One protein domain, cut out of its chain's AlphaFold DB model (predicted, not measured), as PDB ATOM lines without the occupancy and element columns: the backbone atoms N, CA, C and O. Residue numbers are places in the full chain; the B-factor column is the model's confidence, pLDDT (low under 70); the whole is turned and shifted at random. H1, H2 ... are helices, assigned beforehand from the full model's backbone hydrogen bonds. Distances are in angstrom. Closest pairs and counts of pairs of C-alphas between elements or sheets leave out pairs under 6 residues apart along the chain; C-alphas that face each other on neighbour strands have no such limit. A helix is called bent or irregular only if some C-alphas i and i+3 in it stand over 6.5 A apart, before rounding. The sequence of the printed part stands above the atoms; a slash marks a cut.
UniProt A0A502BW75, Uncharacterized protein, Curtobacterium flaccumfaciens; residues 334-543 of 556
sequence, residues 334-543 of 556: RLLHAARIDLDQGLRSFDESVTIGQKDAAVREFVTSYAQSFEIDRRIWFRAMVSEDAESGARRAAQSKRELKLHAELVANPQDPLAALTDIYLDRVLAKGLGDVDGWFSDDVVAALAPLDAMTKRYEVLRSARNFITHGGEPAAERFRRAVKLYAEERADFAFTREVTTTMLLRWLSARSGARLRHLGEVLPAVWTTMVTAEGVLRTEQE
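This is residues 334 to 543 of the 556 residues of an uncharacterized protein of Curtobacterium flaccumfaciens (UniProt A0A502BW75). Four helices, H1, H2, H7 and H10, form a long up-and-down bundle, each running against the one before it in the chain, with H2 the longest. Near the last residues of H2 sits a cluster of short helices, H3, H4 and H5, with H6 beside H2; near its first residues the kinked H9 packs on it, and H8 packs on H7. The printed part has 210 residues with ten named helices, H1 to H10 in chain order, and no named strand: the class is all helix. It is compact, with a radius of gyration of the C-alphas of 18.7 A, yet elongated, spanning 57 by 35 by 27 A.

Find C-alpha 334 at (164.013, 70.282, 132.716); from there H1 runs 26.9 A to residue 352. H2, residues 356 to 388, starts at (154.143, 79.999, 101.738) and covers 47.3 A. Next come H3, residues 392 to 397, H4, residues 407 to 412, H5, residues 417 to 420, and H6, residues 423 to 430. H7, residues 443 to 471, covers 37.2 A; it is irregular, with C-alphas 448 and 451 7.2 A apart, and has a kink of 63 degrees near residue 455. H8 spans residues 474 to 488. H9, residues 502 to 521, is irregular, with C-alphas 513 and 516 8.5 A apart, and has a kink of 101 degrees near residue 515. H10, residues 523 to 543, runs 30.6 A to C-alpha 543 at (170.704, 74.639, 152.604).

Begin at H2, the hub, which touches five helices. H1 and H2 are a helical hairpin, closest at the C-alphas of Gly 346 and Phe 366, 5.2 A, at a shallow tilt of 2 degrees, opposite ways. H2 touches H7 at Thr 368 and Arg 466, their closest C-alphas, 5.1 A apart. H7 touches H10, closest C-alphas Ala 448 and Ala 534, 5.2 A, and H8, closest C-alphas Ser 464 and Phe 480, 4.8 A. H9 touches H2 through residues 359 to 364 of H2 alone. H5 touches H2 and H4, and H4 touches H3. H6 touches no helix. Every O i to N i+4 pair is within hydrogen-bond range in H1, H3, H4, H6, H8 and H10, against 27 of 29 in H2, 18 of 25 in H7 and 11 of 16 in H9; H5 is too short for one.

The farthest C-alphas, those of Val 354 and Ala 412, are 59.0 A apart. The printed part has no cut. The links H6 to H7 and H8 to H9 are long. Look for pLDDT under 70 at residues 401 to 409, 411 and 414.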
ATOM      1  N   ARG A 334     164.831  71.092 133.625       87.62
ATOM      2  CA  ARG A 334     164.013  70.282 132.716       87.62
ATOM      3  C   ARG A 334     163.190  71.166 131.779       87.62
ATOM      4  O   ARG A 334     163.109  70.879 130.586       87.62
ATOM      5  N   LEU A 335     162.607  72.248 132.296       87.50
ATOM      6  CA  LEU A 335     161.797  73.190 131.513       87.50
ATOM      7  C   LEU A 335     162.645  74.010 130.523       87.50
ATOM      8  O   LEU A 335     162.230  74.215 129.385       87.50
ATOM      9  N   LEU A 336     163.872  74.383 130.896       90.75
ATOM     10  CA  LEU A 336     164.869  74.973 130.001       90.75
ATOM     11  C   LEU A 336     165.196  74.031 128.843       90.75
ATOM     12  O   LEU A 336     165.241  74.454 127.686       90.75
ATOM     13  N   HIS A 337     165.444  72.758 129.155       78.44
ATOM     14  CA  HIS A 337     165.733  71.754 128.142       78.44
ATOM     15  C   HIS A 337     164.550  71.582 127.178       78.44
ATOM     16  O   HIS A 337     164.747  71.658 125.966       78.44
ATOM     17  N   ALA A 338     163.328  71.467 127.707       76.94
ATOM     18  CA  ALA A 338     162.107  71.387 126.907       76.94
ATOM     19  C   ALA A 338     161.935  72.607 125.985       76.94
ATOM     20  O   ALA A 338     161.724  72.448 124.787       76.94
ATOM     21  N   ALA A 339     162.133  73.826 126.497       85.88
ATOM     22  CA  ALA A 339     162.023  75.037 125.687       85.88
ATOM     23  C   ALA A 339     163.049  75.088 124.540       85.88
ATOM     24  O   ALA A 339     162.730  75.554 123.449       85.88
ATOM     25  N   ARG A 340     164.278  74.594 124.750       89.50
ATOM     26  CA  ARG A 340     165.282  74.500 123.673       89.50
ATOM     27  C   ARG A 340     164.856  73.520 122.582       89.50
ATOM     28  O   ARG A 340     165.041  73.800 121.404       89.50
ATOM     29  N   ILE A 341     164.256  72.403 122.969       79.19
ATOM     30  CA  ILE A 341     163.788  71.378 122.032       79.19
ATOM     31  C   ILE A 341     162.607  71.885 121.214       79.19
ATOM     32  O   ILE A 341     162.625  71.754 119.991       79.19
ATOM     33  N   ASP A 342     161.623  72.499 121.868       82.81
ATOM     34  CA  ASP A 342     160.466  73.077 121.189       82.81
ATOM     35  C   ASP A 342     160.897  74.186 120.215       82.81
ATOM     36  O   ASP A 342     160.375  74.274 119.100       82.81
ATOM     37  N   LEU A 343     161.894  74.998 120.598       93.06
ATOM     38  CA  LEU A 343     162.510  75.985 119.713       93.06
ATOM     39  C   LEU A 343     163.132  75.319 118.483       93.06
ATOM     40  O   LEU A 343     162.790  75.674 117.355       93.06
ATOM     41  N   ASP A 344     164.009  74.338 118.688       87.88
ATOM     42  CA  ASP A 344     164.701  73.649 117.601       87.88
ATOM     43  C   ASP A 344     163.720  72.944 116.658       87.88
ATOM     44  O   ASP A 344     163.859  73.018 115.437       87.88
ATOM     45  N   GLN A 345     162.708  72.265 117.198       85.50
ATOM     46  CA  GLN A 345     161.691  71.575 116.409       85.50
ATOM     47  C   GLN A 345     160.827  72.556 115.614       85.50
ATOM     48  O   GLN A 345     160.595  72.336 114.424       85.50
ATOM     49  N   GLY A 346     160.385  73.647 116.243       88.62
ATOM     50  CA  GLY A 346     159.606  74.684 115.575       88.62
ATOM     51  C   GLY A 346     160.370  75.349 114.434       88.62
ATOM     52  O   GLY A 346     159.824  75.541 113.346       88.62
ATOM     53  N   LEU A 347     161.654  75.647 114.650       94.81
ATOM     54  CA  LEU A 347     162.515  76.237 113.628       94.81
ATOM     55  C   LEU A 347     162.852  75.254 112.502       94.81
ATOM     56  O   LEU A 347     162.808  75.655 111.341       94.81
ATOM     57  N   ARG A 348     163.102  73.973 112.807       92.06
ATOM     58  CA  ARG A 348     163.274  72.930 111.780       92.06
ATOM     59  C   ARG A 348     162.032  72.790 110.903       92.06
ATOM     60  O   ARG A 348     162.150  72.854 109.686       92.06
ATOM     61  N   SER A 349     160.845  72.696 111.506       90.19
ATOM     62  CA  SER A 349     159.571  72.630 110.770       90.19
ATOM     63  C   SER A 349     159.370  73.846 109.849       90.19
ATOM     64  O   SER A 349     158.942  73.723 108.697       90.19
ATOM     65  N   PHE A 350     159.746  75.038 110.323       96.19
ATOM     66  CA  PHE A 350     159.736  76.252 109.509       96.19
ATOM     67  C   PHE A 350     160.739  76.203 108.342       96.19
ATOM     68  O   PHE A 350     160.392  76.605 107.228       96.19
ATOM     69  N   ASP A 351     161.961  75.721 108.572       95.75
ATOM     70  CA  ASP A 351     163.019  75.666 107.556       95.75
ATOM     71  C   ASP A 351     162.769  74.582 106.496       95.75
ATOM     72  O   ASP A 351     163.061  74.793 105.317       95.75
ATOM     73  N   GLU A 352     162.148  73.467 106.880       95.44
ATOM     74  CA  GLU A 352     161.733  72.380 105.982       95.44
ATOM     75  C   GLU A 352     160.488  72.734 105.144       95.44
ATOM     76  O   GLU A 352     160.183  72.080 104.143       95.44
ATOM     77  N   SER A 353     159.760  73.792 105.514       96.88
ATOM     78  CA  SER A 353     158.556  74.228 104.806       96.88
ATOM     79  C   SER A 353     158.885  74.878 103.456       96.88
ATOM     80  O   SER A 353     159.527  75.928 103.380       96.88
ATOM     81  N   VAL A 354     158.365  74.299 102.368       94.00
ATOM     82  CA  VAL A 354     158.679  74.720 100.989       94.00
ATOM     83  C   VAL A 354     157.762  75.849 100.509       94.00
ATOM     84  O   VAL A 354     158.215  76.828  99.917       94.00
ATOM     85  N   THR A 355     156.460  75.735 100.765       96.50
ATOM     86  CA  THR A 355     155.454  76.695 100.282       96.50
ATOM     87  C   THR A 355     155.140  77.779 101.312       96.50
ATOM     88  O   THR A 355     155.310  77.590 102.516       96.50
ATOM     89  N   ILE A 356     154.605  78.915 100.851       94.50
ATOM     90  CA  ILE A 356     154.143  79.999 101.738       94.50
ATOM     91  C   ILE A 356     153.076  79.486 102.715       94.50
ATOM     92  O   ILE A 356     153.132  79.808 103.895       94.50
ATOM     93  N   GLY A 357     152.144  78.649 102.247       94.69
ATOM     94  CA  GLY A 357     151.105  78.070 103.102       94.69
ATOM     95  C   GLY A 357     151.666  77.148 104.187       94.69
ATOM     96  O   GLY A 357     151.223  77.219 105.330       94.69
ATOM     97  N   GLN A 358     152.675  76.331 103.859       95.38
ATOM     98  CA  GLN A 358     153.368  75.490 104.843       95.38
ATOM     99  C   GLN A 358     154.122  76.334 105.873       95.38
ATOM    100  O   GLN A 358     154.010  76.067 107.063       95.38
ATOM    101  N   LYS A 359     154.806  77.402 105.443       96.00
ATOM    102  CA  LYS A 359     155.478  78.330 106.364       96.00
ATOM    103  C   LYS A 359     154.490  79.026 107.292       96.00
ATOM    104  O   LYS A 359     154.710  79.051 108.497       96.00
ATOM    105  N   ASP A 360     153.382  79.535 106.756       96.75
ATOM    106  CA  ASP A 360     152.325  80.158 107.558       96.75
ATOM    107  C   ASP A 360     151.754  79.168 108.593       96.75
ATOM    108  O   ASP A 360     151.505  79.552 109.739       96.75
ATOM    109  N   ALA A 361     151.583  77.894 108.220       94.31
ATOM    110  CA  ALA A 361     151.147  76.837 109.131       94.31
ATOM    111  C   ALA A 361     152.197  76.529 110.214       94.31
ATOM    112  O   ALA A 361     151.848  76.532 111.392       94.31
ATOM    113  N   ALA A 362     153.468  76.358 109.840       93.81
ATOM    114  CA  ALA A 362     154.563  76.085 110.770       93.81
ATOM    115  C   ALA A 362     154.761  77.228 111.780       93.81
ATOM    116  O   ALA A 362     154.867  76.986 112.979       93.81
ATOM    117  N   VAL A 363     154.729  78.489 111.327       97.31
ATOM    118  CA  VAL A 363     154.804  79.659 112.221       97.31
ATOM    119  C   VAL A 363     153.604  79.716 113.157       97.31
ATOM    120  O   VAL A 363     153.768  79.993 114.344       97.31
ATOM    121  N   ARG A 364     152.395  79.472 112.642       96.88
ATOM    122  CA  ARG A 364     151.176  79.459 113.456       96.88
ATOM    123  C   ARG A 364     151.264  78.403 114.548       96.88
ATOM    124  O   ARG A 364     151.009  78.723 115.707       96.88
ATOM    125  N   GLU A 365     151.598  77.172 114.178       91.31
ATOM    126  CA  GLU A 365     151.744  76.059 115.110       91.31
ATOM    127  C   GLU A 365     152.795  76.390 116.165       91.31
ATOM    128  O   GLU A 365     152.455  76.428 117.343       91.31
ATOM    129  N   PHE A 366     154.003  76.769 115.742       93.88
ATOM    130  CA  PHE A 366     155.089  77.131 116.646       93.88
ATOM    131  C   PHE A 366     154.690  78.241 117.621       93.88
ATOM    132  O   PHE A 366     154.765  78.049 118.825       93.88
ATOM    133  N   VAL A 367     154.211  79.395 117.144       95.38
ATOM    134  CA  VAL A 367     153.881  80.525 118.032       95.38
ATOM    135  C   VAL A 367     152.760  80.169 119.009       95.38
ATOM    136  O   VAL A 367     152.792  80.601 120.162       95.38
ATOM    137  N   THR A 368     151.761  79.398 118.568       90.81
ATOM    138  CA  THR A 368     150.621  79.046 119.425       90.81
ATOM    139  C   THR A 368     150.968  78.002 120.473       90.81
ATOM    140  O   THR A 368     150.606  78.206 121.632       90.81
ATOM    141  N   SER A 369     151.676  76.933 120.100       83.12
ATOM    142  CA  SER A 369     152.060  75.866 121.025       83.12
ATOM    143  C   SER A 369     153.176  76.319 121.964       83.12
ATOM    144  O   SER A 369     153.034  76.199 123.176       83.12
ATOM    145  N   TYR A 370     154.231  76.934 121.434       91.06
ATOM    146  CA  TYR A 370     155.447  77.253 122.179       91.06
ATOM    147  C   TYR A 370     155.215  78.281 123.292       91.06
ATOM    148  O   TYR A 370     155.579  78.058 124.447       91.06
ATOM    149  N   ALA A 371     154.535  79.391 122.981       89.44
ATOM    150  CA  ALA A 371     154.216  80.402 123.988       89.44
ATOM    151  C   ALA A 371     153.208  79.880 125.028       89.44
ATOM    152  O   ALA A 371     153.298  80.227 126.204       89.44
ATOM    153  N   GLN A 372     152.262  79.032 124.611       88.69
ATOM    154  CA  GLN A 372     151.279  78.443 125.519       88.69
ATOM    155  C   GLN A 372     151.915  77.441 126.487       88.69
ATOM    156  O   GLN A 372     151.617  77.499 127.680       88.69
ATOM    157  N   SER A 373     152.787  76.554 125.996       82.94
ATOM    158  CA  SER A 373     153.541  75.618 126.837       82.94
ATOM    159  C   SER A 373     154.333  76.375 127.896       82.94
ATOM    160  O   SER A 373     154.219  76.067 129.078       82.94
ATOM    161  N   PHE A 374     155.019  77.453 127.506       93.56
ATOM    162  CA  PHE A 374     155.746  78.293 128.453       93.56
ATOM    163  C   PHE A 374     154.859  78.923 129.533       93.56
ATOM    164  O   PHE A 374     155.235  78.900 130.700       93.56
ATOM    165  N   GLU A 375     153.686  79.472 129.198       90.88
ATOM    166  CA  GLU A 375     152.789  80.034 130.221       90.88
ATOM    167  C   GLU A 375     152.331  78.974 131.227       90.88
ATOM    168  O   GLU A 375     152.226  79.250 132.422       90.88
ATOM    169  N   ILE A 376     152.059  77.759 130.752       83.81
ATOM    170  CA  ILE A 376     151.687  76.623 131.598       83.81
ATOM    171  C   ILE A 376     152.858  76.238 132.507       83.81
ATOM    172  O   ILE A 376     152.708  76.211 133.729       83.81
ATOM    173  N   ASP A 377     154.028  76.020 131.922       87.00
ATOM    174  CA  ASP A 377     155.231  75.601 132.632       87.00
ATOM    175  C   ASP A 377     155.712  76.665 133.630       87.00
ATOM    176  O   ASP A 377     156.143  76.336 134.735       87.00
ATOM    177  N   ARG A 378     155.553  77.956 133.313       93.31
ATOM    178  CA  ARG A 378     155.864  79.067 134.226       93.31
ATOM    179  C   ARG A 378     154.978  79.049 135.474       93.31
ATOM    180  O   ARG A 378     155.475  79.342 136.558       93.31
ATOM    181  N   ARG A 379     153.695  78.675 135.361       89.62
ATOM    182  CA  ARG A 379     152.814  78.496 136.534       89.62
ATOM    183  C   ARG A 379     153.267  77.320 137.398       89.62
ATOM    184  O   ARG A 379     153.258  77.441 138.620       89.62
ATOM    185  N   ILE A 380     153.672  76.206 136.777       84.62
ATOM    186  CA  ILE A 380     154.222  75.046 137.500       84.62
ATOM    187  C   ILE A 380     155.462  75.463 138.281       84.62
ATOM    188  O   ILE A 380     155.540  75.219 139.479       84.62
ATOM    189  N   TRP A 381     156.406  76.116 137.602       93.94
ATOM    190  CA  TRP A 381     157.637  76.591 138.215       93.94
ATOM    191  C   TRP A 381     157.360  77.520 139.397       93.94
ATOM    192  O   TRP A 381     157.919  77.324 140.469       93.94
ATOM    193  N   PHE A 382     156.437  78.473 139.239       94.44
ATOM    194  CA  PHE A 382     156.104  79.414 140.307       94.44
ATOM    195  C   PHE A 382     155.578  78.692 141.553       94.44
ATOM    196  O   PHE A 382     156.004  78.978 142.668       94.44
ATOM    197  N   ARG A 383     154.676  77.720 141.366       90.94
ATOM    198  CA  ARG A 383     154.149  76.900 142.467       90.94
ATOM    199  C   ARG A 383     155.225  76.030 143.106       90.94
ATOM    200  O   ARG A 383     155.200  75.872 144.319       90.94
ATOM    201  N   ALA A 384     156.147  75.483 142.316       88.56
ATOM    202  CA  ALA A 384     157.271  74.712 142.837       88.56
ATOM    203  C   ALA A 384     158.169  75.588 143.722       88.56
ATOM    204  O   ALA A 384     158.391  75.238 144.871       88.56
ATOM    205  N   MET A 385     158.568  76.773 143.246       93.38
ATOM    206  CA  MET A 385     159.361  77.729 144.030       93.38
ATOM    207  C   MET A 385     158.674  78.104 145.352       93.38
ATOM    208  O   MET A 385     159.305  78.058 146.400       93.38
ATOM    209  N   VAL A 386     157.370  78.410 145.323       91.44
ATOM    210  CA  VAL A 386     156.594  78.717 146.542       91.44
ATOM    211  C   VAL A 386     156.463  77.505 147.469       91.44
ATOM    212  O   VAL A 386     156.505  77.662 148.681       91.44
ATOM    213  N   SER A 387     156.297  76.298 146.923       88.38
ATOM    214  CA  SER A 387     156.201  75.076 147.732       88.38
ATOM    215  C   SER A 387     157.511  74.724 148.434       88.38
ATOM    216  O   SER A 387     157.465  74.029 149.446       88.38
ATOM    217  N   GLU A 388     158.649  75.107 147.862       89.44
ATOM    218  CA  GLU A 388     159.966  74.849 148.436       89.44
ATOM    219  C   GLU A 388     160.339  75.955 149.446       89.44
ATOM    220  O   GLU A 388     160.866  75.670 150.519       89.44
ATOM    221  N   ASP A 389     160.000  77.216 149.181       91.94
ATOM    222  CA  ASP A 389     160.232  78.326 150.111       91.94
ATOM    223  C   ASP A 389     159.219  78.333 151.274       91.94
ATOM    224  O   ASP A 389     158.110  78.866 151.155       91.94
ATOM    225  N   ALA A 390     159.616  77.774 152.422       87.62
ATOM    226  CA  ALA A 390     158.782  77.693 153.625       87.62
ATOM    227  C   ALA A 390     158.337  79.071 154.157       87.62
ATOM    228  O   ALA A 390     157.304  79.174 154.822       87.62
ATOM    229  N   GLU A 391     159.076  80.141 153.853       90.88
ATOM    230  CA  GLU A 391     158.755  81.499 154.300       90.88
ATOM    231  C   GLU A 391     157.883  82.277 153.310       90.88
ATOM    232  O   GLU A 391     157.350  83.330 153.668       90.88
ATOM    233  N   SER A 392     157.689  81.777 152.088       90.81
ATOM    234  CA  SER A 392     156.959  82.465 151.013       90.81
ATOM    235  C   SER A 392     155.556  82.917 151.433       90.81
ATOM    236  O   SER A 392     155.171  84.069 151.212       90.81
ATOM    237  N   GLY A 393     154.798  82.034 152.091       88.56
ATOM    238  CA  GLY A 393     153.456  82.314 152.601       88.56
ATOM    239  C   GLY A 393     153.453  83.431 153.643       88.56
ATOM    240  O   GLY A 393     152.668  84.374 153.537       88.56
ATOM    241  N   ALA A 394     154.373  83.368 154.611       88.06
ATOM    242  CA  ALA A 394     154.515  84.386 155.650       88.06
ATOM    243  C   ALA A 394     154.974  85.733 155.070       88.06
ATOM    244  O   ALA A 394     154.384  86.773 155.378       88.06
ATOM    245  N   ARG A 395     155.965  85.715 154.169       90.31
ATOM    246  CA  ARG A 395     156.482  86.897 153.467       90.31
ATOM    247  C   ARG A 395     155.379  87.591 152.681       90.31
ATOM    248  O   ARG A 395     155.187  88.801 152.803       90.31
ATOM    249  N   ARG A 396     154.586  86.823 151.930       87.44
ATOM    250  CA  ARG A 396     153.467  87.368 151.163       87.44
ATOM    251  C   ARG A 396     152.348  87.883 152.071       87.44
ATOM    252  O   ARG A 396     151.775  88.931 151.768       87.44
ATOM    253  N   ALA A 397     152.047  87.191 153.171       84.88
ATOM    254  CA  ALA A 397     151.031  87.597 154.144       84.88
ATOM    255  C   ALA A 397     151.388  88.896 154.891       84.88
ATOM    256  O   ALA A 397     150.482  89.627 155.287       84.88
ATOM    257  N   ALA A 398     152.676  89.216 155.039       85.56
ATOM    258  CA  ALA A 398     153.140  90.458 155.659       85.56
ATOM    259  C   ALA A 398     152.910  91.716 154.792       85.56
ATOM    260  O   ALA A 398     152.988  92.836 155.298       85.56
ATOM    261  N   GLN A 399     152.604  91.557 153.497       83.19
ATOM    262  CA  GLN A 399     152.306  92.677 152.596       83.19
ATOM    263  C   GLN A 399     150.880  93.219 152.776       83.19
ATOM    264  O   GLN A 399     149.996  92.562 153.326       83.19
ATOM    265  N   SER A 400     150.622  94.447 152.318       74.50
ATOM    266  CA  SER A 400     149.402  95.166 152.687       74.50
ATOM    267  C   SER A 400     148.133  94.591 152.034       74.50
ATOM    268  O   SER A 400     148.108  94.178 150.874       74.50
ATOM    269  N   LYS A 401     146.997  94.660 152.744       64.44
ATOM    270  CA  LYS A 401     145.687  94.179 152.255       64.44
ATOM    271  C   LYS A 401     145.235  94.811 150.929       64.44
ATOM    272  O   LYS A 401     144.463  94.200 150.194       64.44
ATOM    273  N   ARG A 402     145.685  96.033 150.602       60.38
ATOM    274  CA  ARG A 402     145.353  96.696 149.322       60.38
ATOM    275  C   ARG A 402     145.983  95.993 148.117       60.38
ATOM    276  O   ARG A 402     145.454  96.115 147.016       60.38
ATOM    277  N   GLU A 403     147.053  95.237 148.331       59.03
ATOM    278  CA  GLU A 403     147.807  94.539 147.286       59.03
ATOM    279  C   GLU A 403     147.258  93.125 147.023       59.03
ATOM    280  O   GLU A 403     147.600  92.500 146.019       59.03
ATOM    281  N   LEU A 404     146.338  92.631 147.865       62.28
ATOM    282  CA  LEU A 404     145.884  91.241 147.865       62.28
ATOM    283  C   LEU A 404     144.353  91.115 147.948       62.28
ATOM    284  O   LEU A 404     143.730  91.276 148.995       62.28
ATOM    285  N   LYS A 405     143.724  90.703 146.840       60.84
ATOM    286  CA  LYS A 405     142.281  90.372 146.812       60.84
ATOM    287  C   LYS A 405     141.945  89.103 147.623       60.84
ATOM    288  O   LYS A 405     140.818  88.969 148.079       60.84
ATOM    289  N   LEU A 406     142.937  88.225 147.811       64.56
ATOM    290  CA  LEU A 406     142.886  86.957 148.559       64.56
ATOM    291  C   LEU A 406     143.605  87.052 149.922       64.56
ATOM    292  O   LEU A 406     143.883  86.036 150.547       64.56
ATOM    293  N   HIS A 407     143.915  88.270 150.398       67.88
ATOM    294  CA  HIS A 407     144.702  88.488 151.623       67.88
ATOM    295  C   HIS A 407     144.129  87.747 152.833       67.88
ATOM    296  O   HIS A 407     144.870  87.190 153.626       67.88
ATOM    297  N   ALA A 408     142.800  87.723 152.958       66.44
ATOM    298  CA  ALA A 408     142.128  87.077 154.079       66.44
ATOM    299  C   ALA A 408     142.322  85.552 154.089       66.44
ATOM    300  O   ALA A 408     142.462  84.983 155.163       66.44
ATOM    301  N   GLU A 409     142.360  84.907 152.919       67.56
ATOM    302  CA  GLU A 409     142.557  83.455 152.798       67.56
ATOM    303  C   GLU A 409     144.016  83.071 153.073       67.56
ATOM    304  O   GLU A 409     144.270  82.136 153.827       67.56
ATOM    305  N   LEU A 410     144.973  83.852 152.558       71.75
ATOM    306  CA  LEU A 410     146.401  83.628 152.799       71.75
ATOM    307  C   LEU A 410     146.806  83.898 154.259       71.75
ATOM    308  O   LEU A 410     147.592  83.150 154.827       71.75
ATOM    309  N   VAL A 411     146.248  84.937 154.890       67.81
ATOM    310  CA  VAL A 411     146.477  85.235 156.317       67.81
ATOM    311  C   VAL A 411     145.816  84.190 157.223       67.81
ATOM    312  O   VAL A 411     146.341  83.900 158.295       67.81
ATOM    313  N   ALA A 412     144.679  83.619 156.813       70.00
ATOM    314  CA  ALA A 412     143.999  82.577 157.581       70.00
ATOM    315  C   ALA A 412     144.727  81.224 157.532       70.00
ATOM    316  O   ALA A 412     144.602  80.447 158.478       70.00
ATOM    317  N   ASN A 413     145.482  80.941 156.465       70.75
ATOM    318  CA  ASN A 413     146.245  79.703 156.328       70.75
ATOM    319  C   ASN A 413     147.627  79.925 155.672       70.75
ATOM    320  O   ASN A 413     147.863  79.469 154.552       70.75
ATOM    321  N   PRO A 414     148.566  80.601 156.360       68.62
ATOM    322  CA  PRO A 414     149.892  80.894 155.808       68.62
ATOM    323  C   PRO A 414     150.760  79.640 155.629       68.62
ATOM    324  O   PRO A 414     151.771  79.699 154.938       68.62
ATOM    325  N   GLN A 415     150.359  78.519 156.237       71.06
ATOM    326  CA  GLN A 415     151.038  77.224 156.154       71.06
ATOM    327  C   GLN A 415     150.692  76.448 154.872       71.06
ATOM    328  O   GLN A 415     151.352  75.461 154.564       71.06
ATOM    329  N   ASP A 416     149.684  76.891 154.113       78.94
ATOM    330  CA  ASP A 416     149.353  76.353 152.788       78.94
ATOM    331  C   ASP A 416     149.276  77.487 151.747       78.94
ATOM    332  O   ASP A 416     148.192  77.881 151.298       78.94
ATOM    333  N   PRO A 417     150.430  78.054 151.347       79.88
ATOM    334  CA  PRO A 417     150.472  79.153 150.384       79.88
ATOM    335  C   PRO A 417     149.931  78.765 148.999       79.88
ATOM    336  O   PRO A 417     149.493  79.634 148.240       79.88
ATOM    337  N   LEU A 418     149.912  77.470 148.662       83.25
ATOM    338  CA  LEU A 418     149.457  76.980 147.360       83.25
ATOM    339  C   LEU A 418     147.950  77.160 147.163       83.25
ATOM    340  O   LEU A 418     147.522  77.424 146.036       83.25
ATOM    341  N   ALA A 419     147.154  77.101 148.235       76.69
ATOM    342  CA  ALA A 419     145.716  77.352 148.178       76.69
ATOM    343  C   ALA A 419     145.380  78.759 147.638       76.69
ATOM    344  O   ALA A 419     144.384  78.938 146.935       76.69
ATOM    345  N   ALA A 420     146.242  79.752 147.890       78.88
ATOM    346  CA  ALA A 420     146.069  81.116 147.388       78.88
ATOM    347  C   ALA A 420     146.512  81.293 145.917       78.88
ATOM    348  O   ALA A 420     146.109  82.255 145.253       78.88
ATOM    349  N   LEU A 421     147.310  80.365 145.374       81.31
ATOM    350  CA  LEU A 421     147.875  80.419 144.020       81.31
ATOM    351  C   LEU A 421     146.965  79.780 142.963       81.31
ATOM    352  O   LEU A 421     147.354  78.864 142.229       81.31
ATOM    353  N   THR A 422     145.744  80.298 142.834       82.56
ATOM    354  CA  THR A 422     144.834  79.909 141.741       82.56
ATOM    355  C   THR A 422     145.401  80.293 140.367       82.56
ATOM    356  O   THR A 422     146.164  81.255 140.247       82.56
ATOM    357  N   ASP A 423     144.997  79.594 139.299       79.88
ATOM    358  CA  ASP A 423     145.425  79.944 137.932       79.88
ATOM    359  C   ASP A 423     145.041  81.381 137.559       79.88
ATOM    360  O   ASP A 423     145.847  82.107 136.991       79.88
ATOM    361  N   ILE A 424     143.848  81.832 137.964       79.50
ATOM    362  CA  ILE A 424     143.381  83.206 137.725       79.50
ATOM    363  C   ILE A 424     144.295  84.228 138.415       79.50
ATOM    364  O   ILE A 424     144.575  85.298 137.867       79.50
ATOM    365  N   TYR A 425     144.747  83.923 139.634       84.62
ATOM    366  CA  TYR A 425     145.673  84.782 140.359       84.62
ATOM    367  C   TYR A 425     147.036  84.836 139.662       84.62
ATOM    368  O   TYR A 425     147.522  85.937 139.383       84.62
ATOM    369  N   LEU A 426     147.609  83.674 139.334       85.94
ATOM    370  CA  LEU A 426     148.894  83.584 138.641       85.94
ATOM    371  C   LEU A 426     148.843  84.263 137.274       85.94
ATOM    372  O   LEU A 426     149.746  85.022 136.949       85.94
ATOM    373  N   ASP A 427     147.767  84.106 136.505       85.25
ATOM    374  CA  ASP A 427     147.603  84.781 135.214       85.25
ATOM    375  C   ASP A 427     147.691  86.298 135.333       85.25
ATOM    376  O   ASP A 427     148.280  86.962 134.479       85.25
ATOM    377  N   ARG A 428     147.126  86.858 136.404       88.06
ATOM    378  CA  ARG A 428     147.176  88.295 136.665       88.06
ATOM    379  C   ARG A 428     148.568  88.749 137.098       88.06
ATOM    380  O   ARG A 428     148.996  89.807 136.650       88.06
ATOM    381  N   VAL A 429     149.240  87.994 137.967       88.31
ATOM    382  CA  VAL A 429     150.605  88.306 138.428       88.31
ATOM    383  C   VAL A 429     151.587  88.209 137.267       88.31
ATOM    384  O   VAL A 429     152.215  89.194 136.889       88.31
ATOM    385  N   LEU A 430     151.626  87.049 136.615       89.00
ATOM    386  CA  LEU A 430     152.563  86.733 135.540       89.00
ATOM    387  C   LEU A 430     152.324  87.574 134.276       89.00
ATOM    388  O   LEU A 430     153.194  87.621 133.404       89.00
ATOM    389  N   ALA A 431     151.172  88.248 134.162       87.75
ATOM    390  CA  ALA A 431     150.896  89.200 133.092       87.75
ATOM    391  C   ALA A 431     151.504  90.593 133.290       87.75
ATOM    392  O   ALA A 431     151.534  91.350 132.321       87.75
ATOM    393  N   LYS A 432     151.967  90.948 134.493       88.31
ATOM    394  CA  LYS A 432     152.601  92.250 134.753       88.31
ATOM    395  C   LYS A 432     154.035  92.321 134.211       88.31
ATOM    396  O   LYS A 432     154.479  93.396 133.822       88.31
ATOM    397  N   GLY A 433     154.723  91.183 134.129       91.50
ATOM    398  CA  GLY A 433     156.079  91.078 133.592       91.50
ATOM    399  C   GLY A 433     156.676  89.692 133.814       91.50
ATOM    400  O   GLY A 433     156.065  88.842 134.468       91.50
ATOM    401  N   LEU A 434     157.862  89.440 133.253       93.38
ATOM    402  CA  LEU A 434     158.575  88.177 133.474       93.38
ATOM    403  C   LEU A 434     159.229  88.104 134.865       93.38
ATOM    404  O   LEU A 434     159.197  87.034 135.469       93.38
ATOM    405  N   GLY A 435     159.757  89.224 135.368       91.38
ATOM    406  CA  GLY A 435     160.366  89.333 136.700       91.38
ATOM    407  C   GLY A 435     159.381  89.614 137.840       91.38
ATOM    408  O   GLY A 435     159.764  89.547 139.003       91.38
ATOM    409  N   ASP A 436     158.108  89.904 137.540       91.50
ATOM    410  CA  ASP A 436     157.118  90.185 138.583       91.50
ATOM    411  C   ASP A 436     156.676  88.893 139.278       91.50
ATOM    412  O   ASP A 436     156.042  88.016 138.680       91.50
ATOM    413  N   VAL A 437     157.020  88.806 140.560       92.25
ATOM    414  CA  VAL A 437     156.704  87.682 141.441       92.25
ATOM    415  C   VAL A 437     155.802  88.081 142.599       92.25
ATOM    416  O   VAL A 437     155.615  87.298 143.523       92.25
ATOM    417  N   ASP A 438     155.232  89.292 142.555       90.12
ATOM    418  CA  ASP A 438     154.212  89.806 143.477       90.12
ATOM    419  C   ASP A 438     154.560  89.601 144.964       90.12
ATOM    420  O   ASP A 438     153.671  89.385 145.776       90.12
ATOM    421  N   GLY A 439     155.851  89.637 145.320       90.25
ATOM    422  CA  GLY A 439     156.322  89.513 146.703       90.25
ATOM    423  C   GLY A 439     156.334  88.101 147.295       90.25
ATOM    424  O   GLY A 439     156.382  87.967 148.515       90.25
ATOM    425  N   TRP A 440     156.244  87.057 146.467       92.81
ATOM    426  CA  TRP A 440     156.264  85.667 146.937       92.81
ATOM    427  C   TRP A 440     157.662  85.140 147.279       92.81
ATOM    428  O   TRP A 440     157.772  84.248 148.115       92.81
ATOM    429  N   PHE A 441     158.718  85.685 146.677       95.44
ATOM    430  CA  PHE A 441     160.093  85.193 146.837       95.44
ATOM    431  C   PHE A 441     160.962  86.150 147.658       95.44
ATOM    432  O   PHE A 441     160.565  87.296 147.882       95.44
ATOM    433  N   SER A 442     162.105  85.656 148.142       95.88
ATOM    434  CA  SER A 442     163.093  86.437 148.894       95.88
ATOM    435  C   SER A 442     163.709  87.528 148.017       95.88
ATOM    436  O   SER A 442     163.652  87.460 146.786       95.88
ATOM    437  N   ASP A 443     164.322  88.532 148.643       96.25
ATOM    438  CA  ASP A 443     164.975  89.620 147.910       96.25
ATOM    439  C   ASP A 443     166.128  89.108 147.027       96.25
ATOM    440  O   ASP A 443     166.307  89.610 145.917       96.25
ATOM    441  N   ASP A 444     166.847  88.064 147.451       97.12
ATOM    442  CA  ASP A 444     167.935  87.467 146.666       97.12
ATOM    443  C   ASP A 444     167.400  86.703 145.444       97.12
ATOM    444  O   ASP A 444     167.926  86.843 144.334       97.12
ATOM    445  N   VAL A 445     166.301  85.953 145.595       96.94
ATOM    446  CA  VAL A 445     165.618  85.310 144.460       96.94
ATOM    447  C   VAL A 445     165.044  86.365 143.505       96.94
ATOM    448  O   VAL A 445     165.160  86.222 142.286       96.94
ATOM    449  N   VAL A 446     164.469  87.454 144.024       96.81
ATOM    450  CA  VAL A 446     163.993  88.590 143.214       96.81
ATOM    451  C   VAL A 446     165.151  89.241 142.453       96.81
ATOM    452  O   VAL A 446     165.025  89.496 141.253       96.81
ATOM    453  N   ALA A 447     166.299  89.450 143.099       97.31
ATOM    454  CA  ALA A 447     167.495  89.986 142.457       97.31
ATOM    455  C   ALA A 447     168.006  89.062 141.337       97.31
ATOM    456  O   ALA A 447     168.363  89.544 140.259       97.31
ATOM    457  N   ALA A 448     167.968  87.741 141.539       97.31
ATOM    458  CA  ALA A 448     168.319  86.759 140.514       97.31
ATOM    459  C   ALA A 448     167.361  86.775 139.306       97.31
ATOM    460  O   ALA A 448     167.770  86.459 138.188       97.31
ATOM    461  N   LEU A 449     166.100  87.169 139.509       97.50
ATOM    462  CA  LEU A 449     165.088  87.294 138.454       97.50
ATOM    463  C   LEU A 449     165.087  88.663 137.758       97.50
ATOM    464  O   LEU A 449     164.525  88.769 136.669       97.50
ATOM    465  N   ALA A 450     165.743  89.688 138.309       96.44
ATOM    466  CA  ALA A 450     165.786  91.040 137.737       96.44
ATOM    467  C   ALA A 450     166.191  91.109 136.242       96.44
ATOM    468  O   ALA A 450     165.603  91.906 135.503       96.44
ATOM    469  N   PRO A 451     167.110  90.266 135.714       97.44
ATOM    470  CA  PRO A 451     167.426  90.254 134.282       97.44
ATOM    471  C   PRO A 451     166.227  89.959 133.361       97.44
ATOM    472  O   PRO A 451     166.262  90.297 132.173       97.44
ATOM    473  N   LEU A 452     165.153  89.354 133.881       96.44
ATOM    474  CA  LEU A 452     163.933  89.065 133.125       96.44
ATOM    475  C   LEU A 452     163.188  90.326 132.668       96.44
ATOM    476  O   LEU A 452     162.469  90.284 131.662       96.44
ATOM    477  N   ASP A 453     163.369  91.459 133.343       94.00
ATOM    478  CA  ASP A 453     162.703  92.713 132.983       94.00
ATOM    479  C   ASP A 453     163.122  93.191 131.589       94.00
ATOM    480  O   ASP A 453     162.276  93.568 130.774       94.00
ATOM    481  N   ALA A 454     164.405  93.031 131.249       93.75
ATOM    482  CA  ALA A 454     164.933  93.335 129.920       93.75
ATOM    483  C   ALA A 454     164.347  92.428 128.817       93.75
ATOM    484  O   ALA A 454     164.302  92.803 127.646       93.75
ATOM    485  N   MET A 455     163.861  91.233 129.170       97.12
ATOM    486  CA  MET A 455     163.271  90.278 128.225       97.12
ATOM    487  C   MET A 455     161.754  90.448 128.075       97.12
ATOM    488  O   MET A 455     161.164  89.923 127.124       97.12
ATOM    489  N   THR A 456     161.113  91.199 128.977       96.38
ATOM    490  CA  THR A 456     159.649  91.293 129.079       96.38
ATOM    491  C   THR A 456     159.014  91.834 127.803       96.38
ATOM    492  O   THR A 456     158.051  91.250 127.309       96.38
ATOM    493  N   LYS A 457     159.573  92.887 127.196       96.44
ATOM    494  CA  LYS A 457     159.029  93.448 125.945       96.44
ATOM    495  C   LYS A 457     159.108  92.455 124.779       96.44
ATOM    496  O   LYS A 457     158.140  92.313 124.035       96.44
ATOM    497  N   ARG A 458     160.225  91.726 124.644       97.44
ATOM    498  CA  ARG A 458     160.417  90.684 123.612       97.44
ATOM    499  C   ARG A 458     159.405  89.550 123.788       97.44
ATOM    500  O   ARG A 458     158.776  89.135 122.818       97.44
ATOM    501  N   TYR A 459     159.218  89.081 125.021       97.50
ATOM    502  CA  TYR A 459     158.221  88.060 125.336       97.50
ATOM    503  C   TYR A 459     156.790  88.547 125.090       97.50
ATOM    504  O   TYR A 459     155.987  87.811 124.522       97.50
ATOM    505  N   GLU A 460     156.468  89.795 125.431       97.19
ATOM    506  CA  GLU A 460     155.123  90.337 125.232       97.19
ATOM    507  C   GLU A 460     154.751  90.413 123.743       97.19
ATOM    508  O   GLU A 460     153.594  90.186 123.385       97.19
ATOM    509  N   VAL A 461     155.719  90.625 122.840       97.62
ATOM    510  CA  VAL A 461     155.489  90.480 121.390       97.62
ATOM    511  C   VAL A 461     155.106  89.041 121.033       97.62
ATOM    512  O   VAL A 461     154.125  88.833 120.319       97.62
ATOM    513  N   LEU A 462     155.833  88.040 121.541       97.62
ATOM    514  CA  LEU A 462     155.535  86.624 121.287       97.62
ATOM    515  C   LEU A 462     154.158  86.224 121.848       97.62
ATOM    516  O   LEU A 462     153.345  85.614 121.150       97.62
ATOM    517  N   ARG A 463     153.864  86.626 123.087       96.75
ATOM    518  CA  ARG A 463     152.603  86.357 123.785       96.75
ATOM    519  C   ARG A 463     151.405  87.002 123.091       96.75
ATOM    520  O   ARG A 463     150.382  86.354 122.858       96.75
ATOM    521  N   SER A 464     151.515  88.282 122.745       96.62
ATOM    522  CA  SER A 464     150.446  89.007 122.057       96.62
ATOM    523  C   SER A 464     150.237  88.500 120.627       96.62
ATOM    524  O   SER A 464     149.089  88.415 120.192       96.62
ATOM    525  N   ALA A 465     151.298  88.060 119.934       97.44
ATOM    526  CA  ALA A 465     151.191  87.379 118.643       97.44
ATOM    527  C   ALA A 465     150.388  86.078 118.768       97.44
ATOM    528  O   ALA A 465     149.433  85.879 118.015       97.44
ATOM    529  N   ARG A 466     150.707  85.231 119.756       96.81
ATOM    530  CA  ARG A 466     149.941  84.012 120.061       96.81
ATOM    531  C   ARG A 466     148.473  84.329 120.321       96.81
ATOM    532  O   ARG A 466     147.602  83.764 119.668       96.81
ATOM    533  N   ASN A 467     148.189  85.281 121.207       94.94
ATOM    534  CA  ASN A 467     146.813  85.658 121.541       94.94
ATOM    535  C   ASN A 467     146.034  86.175 120.326       94.94
ATOM    536  O   ASN A 467     144.868  85.823 120.157       94.94
ATOM    537  N   PHE A 468     146.671  86.963 119.457       96.94
ATOM    538  CA  PHE A 468     146.042  87.444 118.233       96.94
ATOM    539  C   PHE A 468     145.798  86.322 117.211       96.94
ATOM    540  O   PHE A 468     144.737  86.283 116.593       96.94
ATOM    541  N   ILE A 469     146.727  85.372 117.066       95.75
ATOM    542  CA  ILE A 469     146.561  84.198 116.195       95.75
ATOM    543  C   ILE A 469     145.428  83.285 116.690       95.75
ATOM    544  O   ILE A 469     144.676  82.764 115.865       95.75
ATOM    545  N   THR A 470     145.315  83.083 118.007       92.25
ATOM    546  CA  THR A 470     144.343  82.166 118.622       92.25
ATOM    547  C   THR A 470     142.941  82.758 118.711       92.25
ATOM    548  O   THR A 470     141.972  82.079 118.384       92.25
ATOM    549  N   HIS A 471     142.810  84.000 119.181       90.62
ATOM    550  CA  HIS A 471     141.503  84.596 119.482       90.62
ATOM    551  C   HIS A 471     140.998  85.531 118.382       90.62
ATOM    552  O   HIS A 471     139.790  85.725 118.258       90.62
ATOM    553  N   GLY A 472     141.900  86.103 117.579       90.06
ATOM    554  CA  GLY A 472     141.560  87.143 116.613       90.06
ATOM    555  C   GLY A 472     140.932  88.389 117.256       90.06
ATOM    556  O   GLY A 472     140.981  88.592 118.470       90.06
ATOM    557  N   GLY A 473     140.332  89.231 116.415       92.50
ATOM    558  CA  GLY A 473     139.575  90.412 116.838       92.50
ATOM    559  C   GLY A 473     140.417  91.647 117.176       92.50
ATOM    560  O   GLY A 473     141.623  91.577 117.424       92.50
ATOM    561  N   GLU A 474     139.742  92.797 117.205       94.25
ATOM    562  CA  GLU A 474     140.373  94.111 117.392       94.25
ATOM    563  C   GLU A 474     141.105  94.269 118.739       94.25
ATOM    564  O   GLU A 474     142.233  94.762 118.746       94.25
ATOM    565  N   PRO A 475     140.572  93.797 119.887       95.06
ATOM    566  CA  PRO A 475     141.281  93.936 121.159       95.06
ATOM    567  C   PRO A 475     142.620  93.186 121.199       95.06
ATOM    568  O   PRO A 475     143.579  93.670 121.800       95.06
ATOM    569  N   ALA A 476     142.703  92.005 120.576       93.75
ATOM    570  CA  ALA A 476     143.949  91.246 120.503       93.75
ATOM    571  C   ALA A 476     144.923  91.871 119.491       93.75
ATOM    572  O   ALA A 476     146.123  91.929 119.765       93.75
ATOM    573  N   ALA A 477     144.406  92.403 118.376       94.69
ATOM    574  CA  ALA A 477     145.192  93.153 117.399       94.69
ATOM    575  C   ALA A 477     145.835  94.401 118.025       94.69
ATOM    576  O   ALA A 477     147.029  94.625 117.851       94.69
ATOM    577  N   GLU A 478     145.076  95.184 118.800       95.25
ATOM    578  CA  GLU A 478     145.573  96.382 119.490       95.25
ATOM    579  C   GLU A 478     146.671  96.038 120.505       95.25
ATOM    580  O   GLU A 478     147.710  96.697 120.543       95.25
ATOM    581  N   ARG A 479     146.500  94.963 121.288       95.31
ATOM    582  CA  ARG A 479     147.546  94.500 122.218       95.31
ATOM    583  C   ARG A 479     148.826  94.118 121.483       95.31
ATOM    584  O   ARG A 479     149.903  94.530 121.906       95.31
ATOM    585  N   PHE A 480     148.709  93.386 120.376       96.62
ATOM    586  CA  PHE A 480     149.858  93.040 119.546       96.62
ATOM    587  C   PHE A 480     150.532  94.285 118.946       96.62
ATOM    588  O   PHE A 480     151.748  94.431 119.061       96.62
ATOM    589  N   ARG A 481     149.759  95.232 118.392       96.06
ATOM    590  CA  ARG A 481     150.282  96.511 117.874       96.06
ATOM    591  C   ARG A 481     151.045  97.281 118.944       96.06
ATOM    592  O   ARG A 481     152.157  97.742 118.689       96.06
ATOM    593  N   ARG A 482     150.486  97.379 120.151       96.31
ATOM    594  CA  ARG A 482     151.136  98.030 121.291       96.31
ATOM    595  C   ARG A 482     152.438  97.333 121.683       96.31
ATOM    596  O   ARG A 482     153.443  98.018 121.849       96.31
ATOM    597  N   ALA A 483     152.436  96.005 121.807       96.75
ATOM    598  CA  ALA A 483     153.626  95.235 122.169       96.75
ATOM    599  C   ALA A 483     154.751  95.415 121.138       96.75
ATOM    600  O   ALA A 483     155.887  95.713 121.500       96.75
ATOM    601  N   VAL A 484     154.421  95.316 119.847       97.00
ATOM    602  CA  VAL A 484     155.382  95.527 118.759       97.00
ATOM    603  C   VAL A 484     155.907  96.955 118.741       97.00
ATOM    604  O   VAL A 484     157.109  97.141 118.591       97.00
ATOM    605  N   LYS A 485     155.043  97.962 118.923       96.19
ATOM    606  CA  LYS A 485     155.462  99.367 118.981       96.19
ATOM    607  C   LYS A 485     156.478  99.599 120.099       96.19
ATOM    608  O   LYS A 485     157.525 100.174 119.835       96.19
ATOM    609  N   LEU A 486     156.188  99.110 121.307       95.69
ATOM    610  CA  LEU A 486     157.085  99.231 122.459       95.69
ATOM    611  C   LEU A 486     158.412  98.500 122.237       95.69
ATOM    612  O   LEU A 486     159.458  98.987 122.648       95.69
ATOM    613  N   TYR A 487     158.390  97.334 121.585       97.12
ATOM    614  CA  TYR A 487     159.618  96.594 121.302       97.12
ATOM    615  C   TYR A 487     160.428  97.190 120.141       97.12
ATOM    616  O   TYR A 487     161.656  97.113 120.122       97.12
ATOM    617  N   ALA A 488     159.763  97.835 119.181       96.25
ATOM    618  CA  ALA A 488     160.413  98.485 118.048       96.25
ATOM    619  C   ALA A 488     161.265  99.701 118.453       96.25
ATOM    620  O   ALA A 488     162.170 100.066 117.706       96.25
ATOM    621  N   GLU A 489     161.021 100.283 119.634       96.06
ATOM    622  CA  GLU A 489     161.883 101.310 120.240       96.06
ATOM    623  C   GLU A 489     163.301 100.778 120.526       96.06
ATOM    624  O   GLU A 489     164.267 101.528 120.440       96.06
ATOM    625  N   GLU A 490     163.439  99.476 120.801       95.44
ATOM    626  CA  GLU A 490     164.727  98.801 121.033       95.44
ATOM    627  C   GLU A 490     165.263  98.127 119.765       95.44
ATOM    628  O   GLU A 490     166.472  98.004 119.567       95.44
ATOM    629  N   ARG A 491     164.360  97.678 118.887       95.94
ATOM    630  CA  ARG A 491     164.690  96.972 117.648       95.94
ATOM    631  C   ARG A 491     163.876  97.484 116.470       95.94
ATOM    632  O   ARG A 491     162.807  96.963 116.158       95.94
ATOM    633  N   ALA A 492     164.429  98.453 115.744       94.75
ATOM    634  CA  ALA A 492     163.755  99.101 114.617       94.75
ATOM    635  C   ALA A 492     163.268  98.127 113.520       94.75
ATOM    636  O   ALA A 492     162.282  98.396 112.836       94.75
ATOM    637  N   ASP A 493     163.901  96.962 113.356       93.44
ATOM    638  CA  ASP A 493     163.486  95.949 112.379       93.44
ATOM    639  C   ASP A 493     162.202  95.187 112.763       93.44
ATOM    640  O   ASP A 493     161.649  94.454 111.932       93.44
ATOM    641  N   PHE A 494     161.698  95.393 113.985       95.31
ATOM    642  CA  PHE A 494     160.383  94.951 114.444       95.31
ATOM    643  C   PHE A 494     159.265  95.961 114.154       95.31
ATOM    644  O   PHE A 494     158.103  95.636 114.385       95.31
ATOM    645  N   ALA A 495     159.558  97.138 113.595       92.75
ATOM    646  CA  ALA A 495     158.518  98.096 113.227       92.75
ATOM    647  C   ALA A 495     157.454  97.460 112.305       92.75
ATOM    648  O   ALA A 495     157.768  96.817 111.296       92.75
ATOM    649  N   PHE A 496     156.180  97.650 112.657       88.25
ATOM    650  CA  PHE A 496     155.025  97.123 111.930       88.25
ATOM    651  C   PHE A 496     154.100  98.282 111.553       88.25
ATOM    652  O   PHE A 496     153.398  98.830 112.395       88.25
ATOM    653  N   THR A 497     154.138  98.689 110.285       83.00
ATOM    654  CA  THR A 497     153.457  99.903 109.793       83.00
ATOM    655  C   THR A 497     152.133  99.633 109.087       83.00
ATOM    656  O   THR A 497     151.429 100.570 108.729       83.00
ATOM    657  N   ARG A 498     151.799  98.363 108.843       86.19
ATOM    658  CA  ARG A 498     150.588  97.978 108.112       86.19
ATOM    659  C   ARG A 498     149.465  97.584 109.072       86.19
ATOM    660  O   ARG A 498     149.699  97.368 110.256       86.19
ATOM    661  N   GLU A 499     148.252  97.453 108.547       90.06
ATOM    662  CA  GLU A 499     147.125  96.892 109.293       90.06
ATOM    663  C   GLU A 499     147.423  95.445 109.721       90.06
ATOM    664  O   GLU A 499     147.951  94.648 108.944       90.06
ATOM    665  N   VAL A 500     147.144  95.089 110.975       92.50
ATOM    666  CA  VAL A 500     147.480  93.756 111.488       92.50
ATOM    667  C   VAL A 500     146.369  92.775 111.122       92.50
ATOM    668  O   VAL A 500     145.342  92.704 111.787       92.50
ATOM    669  N   THR A 501     146.612  91.950 110.104       95.38
ATOM    670  CA  THR A 501     145.840  90.721 109.859       95.38
ATOM    671  C   THR A 501     146.649  89.497 110.278       95.38
ATOM    672  O   THR A 501     147.882  89.541 110.296       95.38
ATOM    673  N   THR A 502     145.991  88.373 110.582       95.06
ATOM    674  CA  THR A 502     146.697  87.129 110.943       95.06
ATOM    675  C   THR A 502     147.667  86.699 109.842       95.06
ATOM    676  O   THR A 502     148.814  86.372 110.125       95.06
ATOM    677  N   THR A 503     147.256  86.776 108.575       95.94
ATOM    678  CA  THR A 503     148.123  86.468 107.429       95.94
ATOM    679  C   THR A 503     149.327  87.410 107.354       95.94
ATOM    680  O   THR A 503     150.444  86.971 107.094       95.94
ATOM    681  N   MET A 504     149.140  88.709 107.604       96.19
ATOM    682  CA  MET A 504     150.249  89.670 107.595       96.19
ATOM    683  C   MET A 504     151.208  89.466 108.764       96.19
ATOM    684  O   MET A 504     152.412  89.593 108.562       96.19
ATOM    685  N   LEU A 505     150.706  89.097 109.944       96.25
ATOM    686  CA  LEU A 505     151.527  88.704 111.087       96.25
ATOM    687  C   LEU A 505     152.403  87.488 110.754       96.25
ATOM    688  O   LEU A 505     153.620  87.555 110.920       96.25
ATOM    689  N   LEU A 506     151.811  86.404 110.242       97.31
ATOM    690  CA  LEU A 506     152.549  85.180 109.898       97.31
ATOM    691  C   LEU A 506     153.641  85.459 108.859       97.31
ATOM    692  O   LEU A 506     154.795  85.065 109.034       97.31
ATOM    693  N   ARG A 507     153.316  86.248 107.830       95.50
ATOM    694  CA  ARG A 507     154.284  86.681 106.812       95.50
ATOM    695  C   ARG A 507     155.365  87.594 107.376       95.50
ATOM    696  O   ARG A 507     156.522  87.484 106.979       95.50
ATOM    697  N   TRP A 508     155.017  88.490 108.295       95.88
ATOM    698  CA  TRP A 508     155.978  89.372 108.954       95.88
ATOM    699  C   TRP A 508     156.964  88.591 109.832       95.88
ATOM    700  O   TRP A 508     158.157  88.898 109.798       95.88
ATOM    701  N   LEU A 509     156.504  87.553 110.537       96.75
ATOM    702  CA  LEU A 509     157.357  86.629 111.295       96.75
ATOM    703  C   LEU A 509     158.245  85.771 110.382       96.75
ATOM    704  O   LEU A 509     159.419  85.566 110.684       96.75
ATOM    705  N   SER A 510     157.695  85.322 109.251       96.25
ATOM    706  CA  SER A 510     158.379  84.474 108.263       96.25
ATOM    707  C   SER A 510     159.383  85.229 107.385       96.25
ATOM    708  O   SER A 510     160.227  84.621 106.724       96.25
ATOM    709  N   ALA A 511     159.295  86.560 107.334       93.44
ATOM    710  CA  ALA A 511     160.152  87.390 106.499       93.44
ATOM    711  C   ALA A 511     161.637  87.268 106.879       93.44
ATOM    712  O   ALA A 511     161.986  86.936 108.012       93.44
ATOM    713  N   ARG A 512     162.521  87.582 105.917       92.44
ATOM    714  CA  ARG A 512     163.990  87.487 106.070       92.44
ATOM    715  C   ARG A 512     164.404  86.108 106.594       92.44
ATOM    716  O   ARG A 512     165.104  85.998 107.595       92.44
ATOM    717  N   SER A 513     163.878  85.073 105.942       92.38
ATOM    718  CA  SER A 513     164.092  83.672 106.302       92.38
ATOM    719  C   SER A 513     163.725  83.346 107.748       92.38
ATOM    720  O   SER A 513     164.364  82.489 108.324       92.38
ATOM    721  N   GLY A 514     162.734  84.009 108.358       95.50
ATOM    722  CA  GLY A 514     162.319  83.753 109.743       95.50
ATOM    723  C   GLY A 514     163.209  84.393 110.815       95.50
ATOM    724  O   GLY A 514     163.210  83.938 111.957       95.50
ATOM    725  N   ALA A 515     163.992  85.428 110.485       97.31
ATOM    726  CA  ALA A 515     164.874  86.096 111.452       97.31
ATOM    727  C   ALA A 515     164.111  86.629 112.682       97.31
ATOM    728  O   ALA A 515     164.581  86.501 113.810       97.31
ATOM    729  N   ARG A 516     162.902  87.174 112.480       97.06
ATOM    730  CA  ARG A 516     162.051  87.647 113.584       97.06
ATOM    731  C   ARG A 516     161.504  86.501 114.420       97.06
ATOM    732  O   ARG A 516     161.450  86.634 115.633       97.06
ATOM    733  N   LEU A 517     161.117  85.393 113.784       97.50
ATOM    734  CA  LEU A 517     160.629  84.203 114.476       97.50
ATOM    735  C   LEU A 517     161.694  83.618 115.407       97.50
ATOM    736  O   LEU A 517     161.409  83.408 116.580       97.50
ATOM    737  N   ARG A 518     162.923  83.428 114.902       98.00
ATOM    738  CA  ARG A 518     164.073  82.964 115.701       98.00
ATOM    739  C   ARG A 518     164.351  83.899 116.860       98.00
ATOM    740  O   ARG A 518     164.395  83.467 118.005       98.00
ATOM    741  N   HIS A 519     164.416  85.197 116.560       97.50
ATOM    742  CA  HIS A 519     164.592  86.210 117.585       97.50
ATOM    743  C   HIS A 519     163.468  86.134 118.625       97.50
ATOM    744  O   HIS A 519     163.741  86.071 119.806       97.50
ATOM    745  N   LEU A 520     162.190  86.072 118.279       97.62
ATOM    746  CA  LEU A 520     161.165  85.932 119.321       97.62
ATOM    747  C   LEU A 520     161.258  84.590 120.069       97.62
ATOM    748  O   LEU A 520     161.068  84.575 121.279       97.62
ATOM    749  N   GLY A 521     161.596  83.491 119.392       97.00
ATOM    750  CA  GLY A 521     161.650  82.149 119.977       97.00
ATOM    751  C   GLY A 521     162.757  81.940 121.021       97.00
ATOM    752  O   GLY A 521     162.545  81.270 122.032       97.00
ATOM    753  N   GLU A 522     163.914  82.568 120.829       97.75
ATOM    754  CA  GLU A 522     165.058  82.519 121.755       97.75
ATOM    755  C   GLU A 522     164.789  83.162 123.125       97.75
ATOM    756  O   GLU A 522     165.575  82.976 124.056       97.75
ATOM    757  N   VAL A 523     163.697  83.923 123.282       97.94
ATOM    758  CA  VAL A 523     163.388  84.552 124.572       97.94
ATOM    759  C   VAL A 523     163.078  83.510 125.647       97.94
ATOM    760  O   VAL A 523     163.523  83.674 126.775       97.94
ATOM    761  N   LEU A 524     162.393  82.407 125.326       97.44
ATOM    762  CA  LEU A 524     161.950  81.450 126.351       97.44
ATOM    763  C   LEU A 524     163.109  80.648 126.972       97.44
ATOM    764  O   LEU A 524     163.146  80.549 128.197       97.44
ATOM    765  N   PRO A 525     164.106  80.142 126.217       97.25
ATOM    766  CA  PRO A 525     165.274  79.503 126.815       97.25
ATOM    767  C   PRO A 525     166.117  80.482 127.641       97.25
ATOM    768  O   PRO A 525     166.666  80.097 128.673       97.25
ATOM    769  N   ALA A 526     166.212  81.754 127.235       97.88
ATOM    770  CA  ALA A 526     166.909  82.777 128.017       97.88
ATOM    771  C   ALA A 526     166.195  83.056 129.353       97.88
ATOM    772  O   ALA A 526     166.833  83.126 130.407       97.88
ATOM    773  N   VAL A 527     164.861  83.123 129.320       98.06
ATOM    774  CA  VAL A 527     164.028  83.259 130.518       98.06
ATOM    775  C   VAL A 527     164.209  82.060 131.445       98.06
ATOM    776  O   VAL A 527     164.543  82.245 132.612       98.06
ATOM    777  N   TRP A 528     164.099  80.835 130.925       97.62
ATOM    778  CA  TRP A 528     164.308  79.628 131.723       97.62
ATOM    779  C   TRP A 528     165.713  79.533 132.316       97.62
ATOM    780  O   TRP A 528     165.862  79.102 133.451       97.62
ATOM    781  N   THR A 529     166.743  79.982 131.597       97.88
ATOM    782  CA  THR A 529     168.118  80.028 132.128       97.88
ATOM    783  C   THR A 529     168.207  80.934 133.362       97.88
ATOM    784  O   THR A 529     168.838  80.580 134.358       97.88
ATOM    785  N   THR A 530     167.524  82.079 133.327       97.81
ATOM    786  CA  THR A 530     167.451  83.000 134.472       97.81
ATOM    787  C   THR A 530     166.652  82.379 135.622       97.81
ATOM    788  O   THR A 530     167.076  82.428 136.770       97.81
ATOM    789  N   MET A 531     165.540  81.703 135.319       97.62
ATOM    790  CA  MET A 531     164.721  81.013 136.323       97.62
ATOM    791  C   MET A 531     165.475  79.857 137.005       97.62
ATOM    792  O   MET A 531     165.359  79.700 138.211       97.62
ATOM    793  N   VAL A 532     166.313  79.109 136.278       96.50
ATOM    794  CA  VAL A 532     167.218  78.091 136.855       96.50
ATOM    795  C   VAL A 532     168.246  78.717 137.797       96.50
ATOM    796  O   VAL A 532     168.601  78.129 138.815       96.50
ATOM    797  N   THR A 533     168.722  79.920 137.481       96.88
ATOM    798  CA  THR A 533     169.633  80.649 138.374       96.88
ATOM    799  C   THR A 533     168.924  81.009 139.680       96.88
ATOM    800  O   THR A 533     169.470  80.775 140.754       96.88
ATOM    801  N   ALA A 534     167.681  81.490 139.595       97.25
ATOM    802  CA  ALA A 534     166.849  81.789 140.759       97.25
ATOM    803  C   ALA A 534     166.533  80.542 141.611       97.25
ATOM    804  O   ALA A 534     166.545  80.622 142.836       97.25
ATOM    805  N   GLU A 535     166.326  79.376 140.988       96.00
ATOM    806  CA  GLU A 535     166.217  78.091 141.704       96.00
ATOM    807  C   GLU A 535     167.495  77.745 142.476       96.00
ATOM    808  O   GLU A 535     167.429  77.225 143.587       96.00
ATOM    809  N   GLY A 536     168.663  78.018 141.886       95.00
ATOM    810  CA  GLY A 536     169.953  77.822 142.545       95.00
ATOM    811  C   GLY A 536     170.102  78.690 143.793       95.00
ATOM    812  O   GLY A 536     170.528  78.184 144.826       95.00
ATOM    813  N   VAL A 537     169.690  79.960 143.713       96.62
ATOM    814  CA  VAL A 537     169.699  80.890 144.855       96.62
ATOM    815  C   VAL A 537     168.799  80.383 145.979       96.62
ATOM    816  O   VAL A 537     169.281  80.211 147.095       96.62
ATOM    817  N   LEU A 538     167.541  80.048 145.674       95.00
ATOM    818  CA  LEU A 538     166.605  79.535 146.679       95.00
ATOM    819  C   LEU A 538     167.128  78.252 147.343       95.00
ATOM    820  O   LEU A 538     167.010  78.073 148.551       95.00
ATOM    821  N   ARG A 539     167.760  77.362 146.572       93.44
ATOM    822  CA  ARG A 539     168.367  76.145 147.122       93.44
ATOM    823  C   ARG A 539     169.477  76.458 148.124       93.44
ATOM    824  O   ARG A 539     169.528  75.834 149.177       93.44
ATOM    825  N   THR A 540     170.351  77.413 147.814       93.69
ATOM    826  CA  THR A 540     171.428  77.822 148.725       93.69
ATOM    827  C   THR A 540     170.882  78.477 149.997       93.69
ATOM    828  O   THR A 540     171.419  78.225 151.077       93.69
ATOM    829  N   GLU A 541     169.805  79.264 149.903       93.25
ATOM    830  CA  GLU A 541     169.106  79.813 151.076       93.25
ATOM    831  C   GLU A 541     168.570  78.691 151.980       93.25
ATOM    832  O   GLU A 541     168.809  78.703 153.186       93.25
ATOM    833  N   GLN A 542     167.916  77.682 151.395       88.00
ATOM    834  CA  GLN A 542     167.383  76.531 152.133       88.00
ATOM    835  C   GLN A 542     168.479  75.692 152.798       88.00
ATOM    836  O   GLN A 542     168.360  75.337 153.966       88.00
ATOM    837  N   GLU A 543     169.562  75.397 152.074       87.94
ATOM    838  CA  GLU A 543     170.704  74.639 152.604       87.94
ATOM    839  C   GLU A 543     171.417  75.388 153.740       87.94
ATOM    840  O   GLU A 543     171.969  74.760 154.640       87.94
TER     841      GLU A 543